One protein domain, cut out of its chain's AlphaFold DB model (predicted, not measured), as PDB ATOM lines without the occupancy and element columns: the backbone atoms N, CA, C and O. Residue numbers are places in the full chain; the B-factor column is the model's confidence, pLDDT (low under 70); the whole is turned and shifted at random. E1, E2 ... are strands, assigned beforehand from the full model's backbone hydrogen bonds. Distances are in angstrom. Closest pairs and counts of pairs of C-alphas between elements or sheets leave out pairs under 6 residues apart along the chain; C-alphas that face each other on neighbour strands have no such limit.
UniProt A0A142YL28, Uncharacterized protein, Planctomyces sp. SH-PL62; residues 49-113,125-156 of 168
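What this domain is: This is residues 49 to 113 and 125 to 156 of the 168 residues of an uncharacterized protein of Planctomyces sp. SH-PL62 (UniProt A0A142YL28). Two sheets lie face to face as a sandwich with their strands crossed: a strongly twisted and curled sheet of four strands, E3 E2 E5 E8, over a smaller one of three, E4 E1 E9. At one end of the longest axis E5 runs on into E6, which pairs with E7 in a small two-stranded sheet. The printed part has 97 residues, with nine named strands, E1 to E9 along the chain, and no named helix: the class is all strand. The four-stranded and two-stranded sheets are antiparallel, the three-stranded one mixed. The whole is compact, with a radius of gyration of the C-alphas of 13.6 A, and elongated in outline, spanning 45 by 27 by 22 A.

How they stand to each other: In the largest sheet, E2, residues 61 to 68, is the antiparallel neighbour of E5, residues 97 to 104, with N 65 and O 102 at 2.8 A. E2 also forms a hairpin with the edge strand E3, residues 77 to 82, where N 64 and O 79 are 2.9 A apart. The other edge strand, E8, residues 140 to 143, is antiparallel to E5, with N 141 and O 99 at 2.8 A. In the second sheet E1, residues 49 to 54, is parallel to E9, residues 150 to 155, with N 53 and O 153 at 2.8 A. E1 is antiparallel to E4, residues 85 to 88, with N 50 and O 86 at 3.0 A. The two sheets' facing parts are 7.9 A centre to centre, their strands at 42 degrees. E3 and E4 have their closest C-alphas, of Ser 79 and Ile 88, 5.9 A apart. E8 and E9 are only just apart, their closest C-alphas at 8.2 A. E6, residues 106 to 110, and E7, residues 125 to 127, are antiparallel, with N 107 and O 126 at 2.8 A. E5 and E6 meet only through their link, and E5 runs on into E6 at 37 degrees.

Where its parts are: E1 begins at C-alpha 49, (116.097, 180.800, 179.704), and measures 17.3 A from first to last C-alpha. E2 measures 23.4 A, E5 22.0 A, E3 16.8 A and E9 16.3 A. E5 begins at C-alpha 97, (122.175, 191.096, 189.744). E9 ends at C-alpha 155, (108.398, 193.366, 171.426).

The domain as a whole: The two C-alphas farthest apart, of Ala 113 and Asp 146, are 49.3 A apart. Residues 114 to 124 are not printed, and C-alphas 113 and 125 are 11.4 A apart across this cut. The link from E7 to E8, residues 128 to 139, is long. The mean pLDDT of the printed part is 91.2, and residues 70 to 73 are under 70.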
ATOM      1  N   THR A  49     116.867 181.236 180.876       97.94
ATOM      2  CA  THR A  49     116.097 180.800 179.704       97.94
ATOM      3  C   THR A  49     115.095 181.871 179.340       97.94
ATOM      4  O   THR A  49     114.816 182.762 180.144       97.94
ATOM      5  N   GLY A  50     114.550 181.810 178.135       97.69
ATOM      6  CA  GLY A  50     113.471 182.716 177.814       97.69
ATOM      7  C   GLY A  50     112.937 182.627 176.408       97.69
ATOM      8  O   GLY A  50     113.402 181.850 175.573       97.69
ATOM      9  N   GLU A  51     111.950 183.486 176.186       98.31
ATOM     10  CA  GLU A  51     111.171 183.586 174.966       98.31
ATOM     11  C   GLU A  51     111.123 185.044 174.501       98.31
ATOM     12  O   GLU A  51     110.975 185.972 175.302       98.31
ATOM     13  N   VAL A  52     111.232 185.247 173.195       98.12
ATOM     14  CA  VAL A  52     111.164 186.552 172.543       98.12
ATOM     15  C   VAL A  52     110.139 186.489 171.426       98.12
ATOM     16  O   VAL A  52     110.235 185.652 170.527       98.12
ATOM     17  N   PHE A  53     109.194 187.416 171.466       97.75
ATOM     18  CA  PHE A  53     108.162 187.606 170.461       97.75
ATOM     19  C   PHE A  53     108.338 188.977 169.810       97.75
ATOM     20  O   PHE A  53     108.667 189.949 170.494       97.75
ATOM     21  N   LEU A  54     108.114 189.051 168.500       96.12
ATOM     22  CA  LEU A  54     108.075 190.280 167.719       96.12
ATOM     23  C   LEU A  54     106.715 190.368 167.021       96.12
ATOM     24  O   LEU A  54     106.364 189.477 166.255       96.12
ATOM     25  N   ASP A  55     105.954 191.422 167.310       95.06
ATOM     26  CA  ASP A  55     104.593 191.638 166.793       95.06
ATOM     27  C   ASP A  55     103.638 190.461 167.066       95.06
ATOM     28  O   ASP A  55     102.765 190.139 166.264       95.06
ATOM     29  N   GLY A  56     103.812 189.811 168.220       96.06
ATOM     30  CA  GLY A  56     103.008 188.660 168.645       96.06
ATOM     31  C   GLY A  56     103.497 187.303 168.128       96.06
ATOM     32  O   GLY A  56     103.049 186.280 168.635       96.06
ATOM     33  N   GLU A  57     104.458 187.272 167.202       96.81
ATOM     34  CA  GLU A  57     105.021 186.036 166.646       96.81
ATOM     35  C   GLU A  57     106.372 185.684 167.293       96.81
ATOM     36  O   GLU A  57     107.159 186.586 167.596       96.81
ATOM     37  N   PRO A  58     106.706 184.393 167.501       97.62
ATOM     38  CA  PRO A  58     108.023 183.994 167.992       97.62
ATOM     39  C   PRO A  58     109.145 184.521 167.093       97.62
ATOM     40  O   PRO A  58     109.129 184.330 165.874       97.62
ATOM     41  N   LEU A  59     110.161 185.150 167.685       96.44
ATOM     42  CA  LEU A  59     111.272 185.711 166.922       96.44
ATOM     43  C   LEU A  59     112.074 184.600 166.225       96.44
ATOM     44  O   LEU A  59     112.794 183.835 166.865       96.44
ATOM     45  N   ASP A  60     111.999 184.538 164.898       95.50
ATOM     46  CA  ASP A  60     112.633 183.505 164.070       95.50
ATOM     47  C   ASP A  60     114.137 183.332 164.360       95.50
ATOM     48  O   ASP A  60     114.633 182.215 164.543       95.50
ATOM     49  N   SER A  61     114.869 184.447 164.412       95.94
ATOM     50  CA  SER A  61     116.310 184.477 164.618       95.94
ATOM     51  C   SER A  61     116.775 185.820 165.170       95.94
ATOM     52  O   SER A  61     116.373 186.885 164.705       95.94
ATOM     53  N   GLY A  62     117.678 185.764 166.145       95.94
ATOM     54  CA  GLY A  62     118.275 186.950 166.745       95.94
ATOM     55  C   GLY A  62     119.376 186.602 167.736       95.94
ATOM     56  O   GLY A  62     119.856 185.466 167.777       95.94
ATOM     57  N   ALA A  63     119.755 187.583 168.542       97.06
ATOM     58  CA  ALA A  63     120.640 187.419 169.684       97.06
ATOM     59  C   ALA A  63     120.139 188.266 170.853       97.06
ATOM     60  O   ALA A  63     119.617 189.362 170.646       97.06
ATOM     61  N   ILE A  64     120.326 187.758 172.067       97.88
ATOM     62  CA  ILE A  64     120.108 188.480 173.317       97.88
ATOM     63  C   ILE A  64     121.442 188.655 174.038       97.88
ATOM     64  O   ILE A  64     122.261 187.737 174.082       97.88
ATOM     65  N   MET A  65     121.633 189.833 174.617       96.94
ATOM     66  CA  MET A  65     122.753 190.184 175.476       96.94
ATOM     67  C   MET A  65     122.215 190.753 176.787       96.94
ATOM     68  O   MET A  65     121.347 191.630 176.790       96.94
ATOM     69  N   LEU A  66     122.746 190.259 177.894       96.25
ATOM     70  CA  LEU A  66     122.562 190.783 179.236       96.25
ATOM     71  C   LEU A  66     123.847 191.521 179.597       96.25
ATOM     72  O   LEU A  66     124.871 190.910 179.901       96.25
ATOM     73  N   GLU A  67     123.800 192.842 179.522       94.00
ATOM     74  CA  GLU A  67     124.923 193.705 179.866       94.00
ATOM     75  C   GLU A  67     124.759 194.197 181.300       94.00
ATOM     76  O   GLU A  67     123.710 194.750 181.632       94.00
ATOM     77  N   PRO A  68     125.753 194.027 182.172       89.88
ATOM     78  CA  PRO A  68     125.646 194.553 183.517       89.88
ATOM     79  C   PRO A  68     125.578 196.085 183.516       89.88
ATOM     80  O   PRO A  68     126.131 196.760 182.645       89.88
ATOM     81  N   GLY A  69     124.872 196.636 184.505       75.31
ATOM     82  CA  GLY A  69     124.851 198.078 184.735       75.31
ATOM     83  C   GLY A  69     126.217 198.635 185.178       75.31
ATOM     84  O   GLY A  69     127.128 197.871 185.489       75.31
ATOM     85  N   PRO A  70     126.359 199.973 185.279       69.75
ATOM     86  CA  PRO A  70     127.592 200.613 185.756       69.75
ATOM     87  C   PRO A  70     127.977 200.188 187.179       69.75
ATOM     88  O   PRO A  70     129.146 200.207 187.550       69.75
ATOM     89  N   VAL A  71     126.971 199.823 187.974       65.62
ATOM     90  CA  VAL A  71     127.112 199.233 189.301       65.62
ATOM     91  C   VAL A  71     126.510 197.837 189.198       65.62
ATOM     92  O   VAL A  71     125.291 197.694 189.108       65.62
ATOM     93  N   GLY A  72     127.354 196.814 189.110       63.44
ATOM     94  CA  GLY A  72     126.887 195.455 188.875       63.44
ATOM     95  C   GLY A  72     127.999 194.481 188.489       63.44
ATOM     96  O   GLY A  72     129.181 194.802 188.615       63.44
ATOM     97  N   PRO A  73     127.617 193.275 188.043       68.25
ATOM     98  CA  PRO A  73     128.539 192.246 187.568       68.25
ATOM     99  C   PRO A  73     129.489 192.765 186.482       68.25
ATOM    100  O   PRO A  73     129.181 193.717 185.787       68.25
ATOM    101  N   SER A  74     130.662 192.166 186.298       76.19
ATOM    102  CA  SER A  74     131.646 192.695 185.332       76.19
ATOM    103  C   SER A  74     131.478 192.155 183.911       76.19
ATOM    104  O   SER A  74     132.064 192.692 182.974       76.19
ATOM    105  N   THR A  75     130.718 191.072 183.737       85.81
ATOM    106  CA  THR A  75     130.698 190.301 182.489       85.81
ATOM    107  C   THR A  75     129.325 190.354 181.837       85.81
ATOM    108  O   THR A  75     128.330 189.980 182.454       85.81
ATOM    109  N   ALA A  76     129.287 190.794 180.579       91.75
ATOM    110  CA  ALA A  76     128.122 190.606 179.729       91.75
ATOM    111  C   ALA A  76     128.022 189.139 179.295       91.75
ATOM    112  O   ALA A  76     129.035 188.492 179.026       91.75
ATOM    113  N   VAL A  77     126.800 188.629 179.217       95.00
ATOM    114  CA  VAL A  77     126.507 187.262 178.766       95.00
ATOM    115  C   VAL A  77     125.399 187.306 177.731       95.00
ATOM    116  O   VAL A  77     124.564 188.206 177.751       95.00
ATOM    117  N   GLY A  78     125.359 186.342 176.823       95.38
ATOM    118  CA  GLY A  78     124.369 186.355 175.760       95.38
ATOM    119  C   GLY A  78     124.127 184.983 175.172       95.38
ATOM    120  O   GLY A  78     124.893 184.050 175.382       95.38
ATOM    121  N   SER A  79     123.043 184.880 174.418       97.50
ATOM    122  CA  SER A  79     122.705 183.687 173.656       97.50
ATOM    123  C   SER A  79     122.122 184.088 172.316       97.50
ATOM    124  O   SER A  79     121.575 185.172 172.112       97.50
ATOM    125  N   THR A  80     122.204 183.152 171.391       97.56
ATOM    126  CA  THR A  80     121.424 183.201 170.169       97.56
ATOM    127  C   THR A  80     119.946 182.921 170.472       97.56
ATOM    128  O   THR A  80     119.637 182.088 171.323       97.56
ATOM    129  N   ILE A  81     119.049 183.598 169.754       98.12
ATOM    130  CA  ILE A  81     117.606 183.331 169.744       98.12
ATOM    131  C   ILE A  81     117.265 182.535 168.481       98.12
ATOM    132  O   ILE A  81     117.712 182.883 167.375       98.12
ATOM    133  N   ARG A  82     116.484 181.464 168.636       97.50
ATOM    134  CA  ARG A  82     115.979 180.620 167.545       97.50
ATOM    135  C   ARG A  82     114.530 180.245 167.821       97.50
ATOM    136  O   ARG A  82     114.246 179.710 168.887       97.50
ATOM    137  N   ALA A  83     113.644 180.496 166.856       96.88
ATOM    138  CA  ALA A  83     112.213 180.194 166.979       96.88
ATOM    139  C   ALA A  83     111.609 180.710 168.304       96.88
ATOM    140  O   ALA A  83     110.914 179.994 169.017       96.88
ATOM    141  N   GLY A  84     111.954 181.945 168.668       97.44
ATOM    142  CA  GLY A  84     111.552 182.630 169.892       97.44
ATOM    143  C   GLY A  84     112.362 182.257 171.132       97.44
ATOM    144  O   GLY A  84     112.496 183.089 172.019       97.44
ATOM    145  N   GLY A  85     112.957 181.067 171.201       98.00
ATOM    146  CA  GLY A  85     113.649 180.586 172.397       98.00
ATOM    147  C   GLY A  85     115.123 180.983 172.487       98.00
ATOM    148  O   GLY A  85     115.832 181.045 171.478       98.00
ATOM    149  N   PHE A  86     115.611 181.181 173.712       98.25
ATOM    150  CA  PHE A  86     117.040 181.245 174.030       98.25
ATOM    151  C   PHE A  86     117.352 180.553 175.366       98.25
ATOM    152  O   PHE A  86     116.500 180.440 176.250       98.25
ATOM    153  N   SER A  87     118.598 180.104 175.528       97.50
ATOM    154  CA  SER A  87     119.086 179.505 176.770       97.50
ATOM    155  C   SER A  87     120.561 179.834 176.969       97.50
ATOM    156  O   SER A  87     121.373 179.616 176.075       97.50
ATOM    157  N   ILE A  88     120.891 180.357 178.146       96.06
ATOM    158  CA  ILE A  88     122.255 180.564 178.625       96.06
ATOM    159  C   ILE A  88     122.487 179.512 179.722       96.06
ATOM    160  O   ILE A  88     121.855 179.598 180.784       96.06
ATOM    161  N   PRO A  89     123.327 178.489 179.480       94.00
ATOM    162  CA  PRO A  89     123.576 177.432 180.452       94.00
ATOM    163  C   PRO A  89     124.336 177.966 181.668       94.00
ATOM    164  O   PRO A  89     125.001 178.995 181.592       94.00
ATOM    165  N   LEU A  90     124.293 177.227 182.781       91.25
ATOM    166  CA  LEU A  90     124.951 177.597 184.043       91.25
ATOM    167  C   LEU A  90     126.428 178.002 183.860       91.25
ATOM    168  O   LEU A  90     126.862 178.999 184.427       91.25
ATOM    169  N   SER A  91     127.173 177.271 183.023       89.75
ATOM    170  CA  SER A  91     128.601 177.497 182.749       89.75
ATOM    171  C   SER A  91     128.915 178.844 182.092       89.75
ATOM    172  O   SER A  91     130.025 179.350 182.230       89.75
ATOM    173  N   GLU A  92     127.950 179.425 181.382       91.38
ATOM    174  CA  GLU A  92     128.055 180.722 180.695       91.38
ATOM    175  C   GLU A  92     127.089 181.754 181.299       91.38
ATOM    176  O   GLU A  92     126.922 182.861 180.786       91.38
ATOM    177  N   GLY A  93     126.443 181.381 182.404       92.06
ATOM    178  CA  GLY A  93     125.373 182.125 183.035       92.06
ATOM    179  C   GLY A  93     125.842 183.441 183.651       92.06
ATOM    180  O   GLY A  93     127.002 183.566 184.067       92.06
ATOM    181  N   PRO A  94     124.949 184.434 183.758       93.44
ATOM    182  CA  PRO A  94     125.208 185.613 184.569       93.44
ATOM    183  C   PRO A  94     125.308 185.233 186.048       93.44
ATOM    184  O   PRO A  94     124.699 184.266 186.508       93.44
ATOM    185  N   VAL A  95     126.032 186.040 186.816       92.38
ATOM    186  CA  VAL A  95     125.865 186.055 188.275       92.38
ATOM    187  C   VAL A  95     124.611 186.870 188.629       92.38
ATOM    188  O   VAL A  95     124.270 187.787 187.870       92.38
ATOM    189  N   PRO A  96     123.925 186.577 189.745       92.19
ATOM    190  CA  PRO A  96     122.768 187.338 190.203       92.19
ATOM    191  C   PRO A  96     123.030 188.847 190.259       92.19
ATOM    192  O   PRO A  96     124.104 189.288 190.671       92.19
ATOM    193  N   GLY A  97     122.051 189.642 189.833       91.62
ATOM    194  CA  GLY A  97     122.175 191.096 189.744       91.62
ATOM    195  C   GLY A  97     121.290 191.722 188.669       91.62
ATOM    196  O   GLY A  97     120.500 191.045 188.011       91.62
ATOM    197  N   LEU A  98     121.432 193.037 188.488       92.31
ATOM    198  CA  LEU A  98     120.667 193.814 187.514       92.31
ATOM    199  C   LEU A  98     121.428 193.940 186.187       92.31
ATOM    200  O   LEU A  98     122.572 194.400 186.158       92.31
ATOM    201  N   TYR A  99     120.762 193.591 185.088       94.56
ATOM    202  CA  TYR A  99     121.320 193.648 183.737       94.56
ATOM    203  C   TYR A  99     120.430 194.472 182.816       94.56
ATOM    204  O   TYR A  99     119.206 194.382 182.868       94.56
ATOM    205  N   ARG A 100     121.050 195.243 181.925       95.00
ATOM    206  CA  ARG A 100     120.415 195.817 180.745       95.00
ATOM    207  C   ARG A 100     120.269 194.740 179.673       95.00
ATOM    208  O   ARG A 100     121.233 194.067 179.319       95.00
ATOM    209  N   VAL A 101     119.072 194.624 179.116       96.06
ATOM    210  CA  VAL A 101     118.758 193.679 178.043       96.06
ATOM    211  C   VAL A 101     118.957 194.349 176.697       96.06
ATOM    212  O   VAL A 101     118.398 195.415 176.456       96.06
ATOM    213  N   ARG A 102     119.701 193.719 175.793       96.38
ATOM    214  CA  ARG A 102     119.795 194.134 174.390       96.38
ATOM    215  C   ARG A 102     119.457 192.958 173.498       96.38
ATOM    216  O   ARG A 102     120.026 191.882 173.650       96.38
ATOM    217  N   ILE A 103     118.528 193.165 172.581       96.81
ATOM    218  CA  ILE A 103     118.075 192.162 171.625       96.81
ATOM    219  C   ILE A 103     118.335 192.711 170.225       96.81
ATOM    220  O   ILE A 103     118.117 193.892 169.957       96.81
ATOM    221  N   TYR A 104     118.826 191.848 169.346       94.94
ATOM    222  CA  TYR A 104     119.133 192.171 167.957       94.94
ATOM    223  C   TYR A 104     118.511 191.133 167.041       94.94
ATOM    224  O   TYR A 104     118.614 189.930 167.300       94.94
ATOM    225  N   ALA A 105     117.913 191.586 165.947       93.81
ATOM    226  CA  ALA A 105     117.346 190.722 164.930       93.81
ATOM    227  C   ALA A 105     117.452 191.373 163.550       93.81
ATOM    228  O   ALA A 105     116.707 192.279 163.181       93.81
ATOM    229  N   SER A 106     118.347 190.840 162.724       87.62
ATOM    230  CA  SER A 106     118.456 191.262 161.331       87.62
ATOM    231  C   SER A 106     117.196 190.897 160.536       87.62
ATOM    232  O   SER A 106     116.661 189.795 160.665       87.62
ATOM    233  N   SER A 107     116.742 191.809 159.676       81.75
ATOM    234  CA  SER A 107     115.708 191.588 158.647       81.75
ATOM    235  C   SER A 107     116.192 190.761 157.453       81.75
ATOM    236  O   SER A 107     115.402 190.418 156.580       81.75
ATOM    237  N   ARG A 108     117.500 190.487 157.372       83.00
ATOM    238  CA  ARG A 108     118.206 189.938 156.201       83.00
ATOM    239  C   ARG A 108     118.185 190.827 154.949       83.00
ATOM    240  O   ARG A 108     118.770 190.458 153.934       83.00
ATOM    241  N   VAL A 109     117.591 192.015 155.037       79.88
ATOM    242  CA  VAL A 109     117.584 193.038 153.991       79.88
ATOM    243  C   VAL A 109     118.723 194.014 154.263       79.88
ATOM    244  O   VAL A 109     118.892 194.473 155.390       79.88
ATOM    245  N   GLN A 110     119.527 194.331 153.250       79.88
ATOM    246  CA  GLN A 110     120.563 195.359 153.376       79.88
ATOM    247  C   GLN A 110     119.928 196.749 153.449       79.88
ATOM    248  O   GLN A 110     118.997 197.045 152.701       79.88
ATOM    249  N   ALA A 111     120.464 197.618 154.307       77.38
ATOM    250  CA  ALA A 111     120.085 199.025 154.320       77.38
ATOM    251  C   ALA A 111     120.324 199.676 152.937       77.38
ATOM    252  O   ALA A 111     121.192 199.206 152.188       77.38
ATOM    253  N   PRO A 112     119.590 200.748 152.580       77.12
ATOM    254  CA  PRO A 112     119.826 201.486 151.342       77.12
ATOM    255  C   PRO A 112     121.270 201.996 151.239       77.12
ATOM    256  O   PRO A 112     121.902 202.317 152.248       77.12
ATOM    257  N   ALA A 113     121.796 202.082 150.017       76.19
ATOM    258  CA  ALA A 113     123.106 202.680 149.784       76.19
ATOM    259  C   ALA A 113     123.066 204.191 150.077       76.19
ATOM    260  O   ALA A 113     122.161 204.875 149.594       76.19
ATOM    261  N   MET A 125     122.662 195.071 157.720       84.12
ATOM    262  CA  MET A 125     121.294 194.602 157.566       84.12
ATOM    263  C   MET A 125     120.355 195.498 158.380       84.12
ATOM    264  O   MET A 125     120.746 196.005 159.432       84.12
ATOM    265  N   VAL A 126     119.126 195.697 157.904       86.00
ATOM    266  CA  VAL A 126     118.122 196.478 158.632       86.00
ATOM    267  C   VAL A 126     117.761 195.732 159.914       86.00
ATOM    268  O   VAL A 126     117.433 194.544 159.868       86.00
ATOM    269  N   GLU A 127     117.847 196.428 161.041       91.50
ATOM    270  CA  GLU A 127     117.484 195.939 162.371       91.50
ATOM    271  C   GLU A 127     115.959 195.960 162.540       91.50
ATOM    272  O   GLU A 127     115.310 196.945 162.184       91.50
ATOM    273  N   ARG A 128     115.387 194.864 163.049       93.25
ATOM    274  CA  ARG A 128     113.940 194.732 163.283       93.25
ATOM    275  C   ARG A 128     113.541 195.114 164.702       93.25
ATOM    276  O   ARG A 128     112.401 195.510 164.928       93.25
ATOM    277  N   ILE A 129     114.461 194.986 165.655       94.44
ATOM    278  CA  ILE A 129     114.193 195.306 167.053       94.44
ATOM    279  C   ILE A 129     114.173 196.832 167.218       94.44
ATOM    280  O   ILE A 129     115.061 197.505 166.695       94.44
ATOM    281  N   PRO A 130     113.189 197.416 167.919       93.00
ATOM    282  CA  PRO A 130     113.144 198.853 168.161       93.00
ATOM    283  C   PRO A 130     114.306 199.317 169.049       93.00
ATOM    284  O   PRO A 130     114.926 198.544 169.785       93.00
ATOM    285  N   GLU A 131     114.631 200.611 168.970       92.56
ATOM    286  CA  GLU A 131     115.874 201.111 169.562       92.56
ATOM    287  C   GLU A 131     115.936 201.030 171.091       92.56
ATOM    288  O   GLU A 131     117.019 200.891 171.662       92.56
ATOM    289  N   ASP A 132     114.771 201.039 171.736       91.31
ATOM    290  CA  ASP A 132     114.590 200.894 173.178       91.31
ATOM    291  C   ASP A 132     114.809 199.457 173.677       91.31
ATOM    292  O   ASP A 132     114.874 199.249 174.885       91.31
ATOM    293  N   TYR A 133     114.979 198.488 172.770       93.06
ATOM    294  CA  TYR A 133     115.413 197.122 173.069       93.06
ATOM    295  C   TYR A 133     116.794 196.779 172.473       93.06
ATOM    296  O   TYR A 133     117.296 195.692 172.744       93.06
ATOM    297  N   ASN A 134     117.446 197.676 171.710       92.31
ATOM    298  CA  ASN A 134     118.730 197.407 171.030       92.31
ATOM    299  C   ASN A 134     119.892 198.357 171.452       92.31
ATOM    300  O   ASN A 134     120.298 198.402 172.614       92.31
ATOM    301  N   ALA A 135     120.496 199.091 170.518       88.56
ATOM    302  CA  ALA A 135     121.438 200.196 170.653       88.56
ATOM    303  C   ALA A 135     121.140 201.194 171.778       88.56
ATOM    304  O   ALA A 135     122.085 201.602 172.447       88.56
ATOM    305  N   LYS A 136     119.877 201.571 172.008       91.62
ATOM    306  CA  LYS A 136     119.488 202.542 173.045       91.62
ATOM    307  C   LYS A 136     118.650 201.905 174.148       91.62
ATOM    308  O   LYS A 136     117.800 202.568 174.738       91.62
ATOM    309  N   SER A 137     118.880 200.618 174.414       91.69
ATOM    310  CA  SER A 137     118.072 199.907 175.393       91.69
ATOM    311  C   SER A 137     118.131 200.555 176.772       91.69
ATOM    312  O   SER A 137     119.201 200.871 177.297       91.69
ATOM    313  N   THR A 138     116.957 200.714 177.368       89.69
ATOM    314  CA  THR A 138     116.768 201.083 178.776       89.69
ATOM    315  C   THR A 138     116.110 199.953 179.564       89.69
ATOM    316  O   THR A 138     115.835 200.099 180.753       89.69
ATOM    317  N   ARG A 139     115.858 198.810 178.913       93.50
ATOM    318  CA  ARG A 139     115.179 197.656 179.502       93.50
ATOM    319  C   ARG A 139     116.136 196.925 180.420       93.50
ATOM    320  O   ARG A 139     117.253 196.600 180.019       93.50
ATOM    321  N   THR A 140     115.685 196.645 181.631       93.69
ATOM    322  CA  THR A 140     116.466 195.929 182.634       93.69
ATOM    323  C   THR A 140     115.741 194.680 183.105       93.69
ATOM    324  O   THR A 140     114.514 194.606 183.082       93.69
ATOM    325  N   VAL A 141     116.523 193.689 183.522       94.12
ATOM    326  CA  VAL A 141     116.050 192.468 184.173       94.12
ATOM    327  C   VAL A 141     116.906 192.187 185.395       94.12
ATOM    328  O   VAL A 141     118.119 192.408 185.388       94.12
ATOM    329  N   GLU A 142     116.263 191.701 186.447       93.31
ATOM    330  CA  GLU A 142     116.940 191.187 187.629       93.31
ATOM    331  C   GLU A 142     117.121 189.677 187.480       93.31
ATOM    332  O   GLU A 142     116.163 188.934 187.263       93.31
ATOM    333  N   ILE A 143     118.366 189.230 187.599       93.88
ATOM    334  CA  ILE A 143     118.729 187.821 187.654       93.88
ATOM    335  C   ILE A 143     118.840 187.423 189.121       93.88
ATOM    336  O   ILE A 143     119.618 188.015 189.872       93.88
ATOM    337  N   ARG A 144     118.082 186.403 189.524       91.81
ATOM    338  CA  ARG A 144     117.993 185.953 190.917       91.81
ATOM    339  C   ARG A 144     118.828 184.701 191.157       91.81
ATOM    340  O   ARG A 144     118.944 183.850 190.276       91.81
ATOM    341  N   SER A 145     119.351 184.556 192.371       90.06
ATOM    342  CA  SER A 145     120.072 183.353 192.816       90.06
ATOM    343  C   SER A 145     119.156 182.148 193.056       90.06
ATOM    344  O   SER A 145     119.603 181.013 192.941       90.06
ATOM    345  N   ASP A 146     117.884 182.385 193.384       83.25
ATOM    346  CA  ASP A 146     116.901 181.379 193.813       83.25
ATOM    347  C   ASP A 146     115.794 181.101 192.777       83.25
ATOM    348  O   ASP A 146     114.864 180.334 193.031       83.25
ATOM    349  N   GLY A 147     115.861 181.746 191.611       73.94
ATOM    350  CA  GLY A 147     114.787 181.759 190.621       73.94
ATOM    351  C   GLY A 147     115.019 180.838 189.425       73.94
ATOM    352  O   GLY A 147     116.145 180.499 189.075       73.94
ATOM    353  N   ARG A 148     113.930 180.512 188.712       81.25
ATOM    354  CA  ARG A 148     113.999 179.839 187.398       81.25
ATOM    355  C   ARG A 148     114.636 180.713 186.304       81.25
ATOM    356  O   ARG A 148     114.955 180.182 185.247       81.25
ATOM    357  N   ASN A 149     114.763 182.027 186.541       94.69
ATOM    358  CA  ASN A 149     115.283 183.037 185.605       94.69
ATOM    359  C   ASN A 149     114.778 182.829 184.163       94.69
ATOM    360  O   ASN A 149     115.554 182.822 183.208       94.69
ATOM    361  N   HIS A 150     113.463 182.614 184.029       96.88
ATOM    362  CA  HIS A 150     112.783 182.517 182.743       96.88
ATOM    363  C   HIS A 150     112.283 183.905 182.337       96.88
ATOM    364  O   HIS A 150     111.383 184.451 182.979       96.88
ATOM    365  N   LEU A 151     112.886 184.484 181.303       97.12
ATOM    366  CA  LEU A 151     112.595 185.834 180.829       97.12
ATOM    367  C   LEU A 151     111.679 185.774 179.606       97.12
ATOM    368  O   LEU A 151     111.915 184.999 178.686       97.12
ATOM    369  N   ARG A 152     110.656 186.624 179.562       97.50
ATOM    370  CA  ARG A 152     109.764 186.737 178.405       97.50
ATOM    371  C   ARG A 152     109.748 188.168 177.902       97.50
ATOM    372  O   ARG A 152     109.553 189.094 178.687       97.50
ATOM    373  N   PHE A 153     109.937 188.334 176.598       97.50
ATOM    374  CA  PHE A 153     109.951 189.630 175.937       97.50
ATOM    375  C   PHE A 153     108.907 189.661 174.830       97.50
ATOM    376  O   PHE A 153     108.995 188.903 173.869       97.50
ATOM    377  N   GLU A 154     107.939 190.561 174.957       97.00
ATOM    378  CA  GLU A 154     106.960 190.858 173.914       97.00
ATOM    379  C   GLU A 154     107.315 192.217 173.319       97.00
ATOM    380  O   GLU A 154     107.174 193.257 173.965       97.00
ATOM    381  N   ILE A 155     107.877 192.191 172.115       94.88
ATOM    382  CA  ILE A 155     108.398 193.366 171.426       94.88
ATOM    383  C   ILE A 155     107.443 193.697 170.288       94.88
ATOM    384  O   ILE A 155     107.041 192.823 169.528       94.88
ATOM    385  N   VAL A 156     107.104 194.973 170.146       93.00
ATOM    386  CA  VAL A 156     106.361 195.475 168.989       93.00
ATOM    387  C   VAL A 156     107.362 196.169 168.079       93.00
ATOM    388  O   VAL A 156     108.101 197.052 168.528       93.00
TER     389      VAL A 156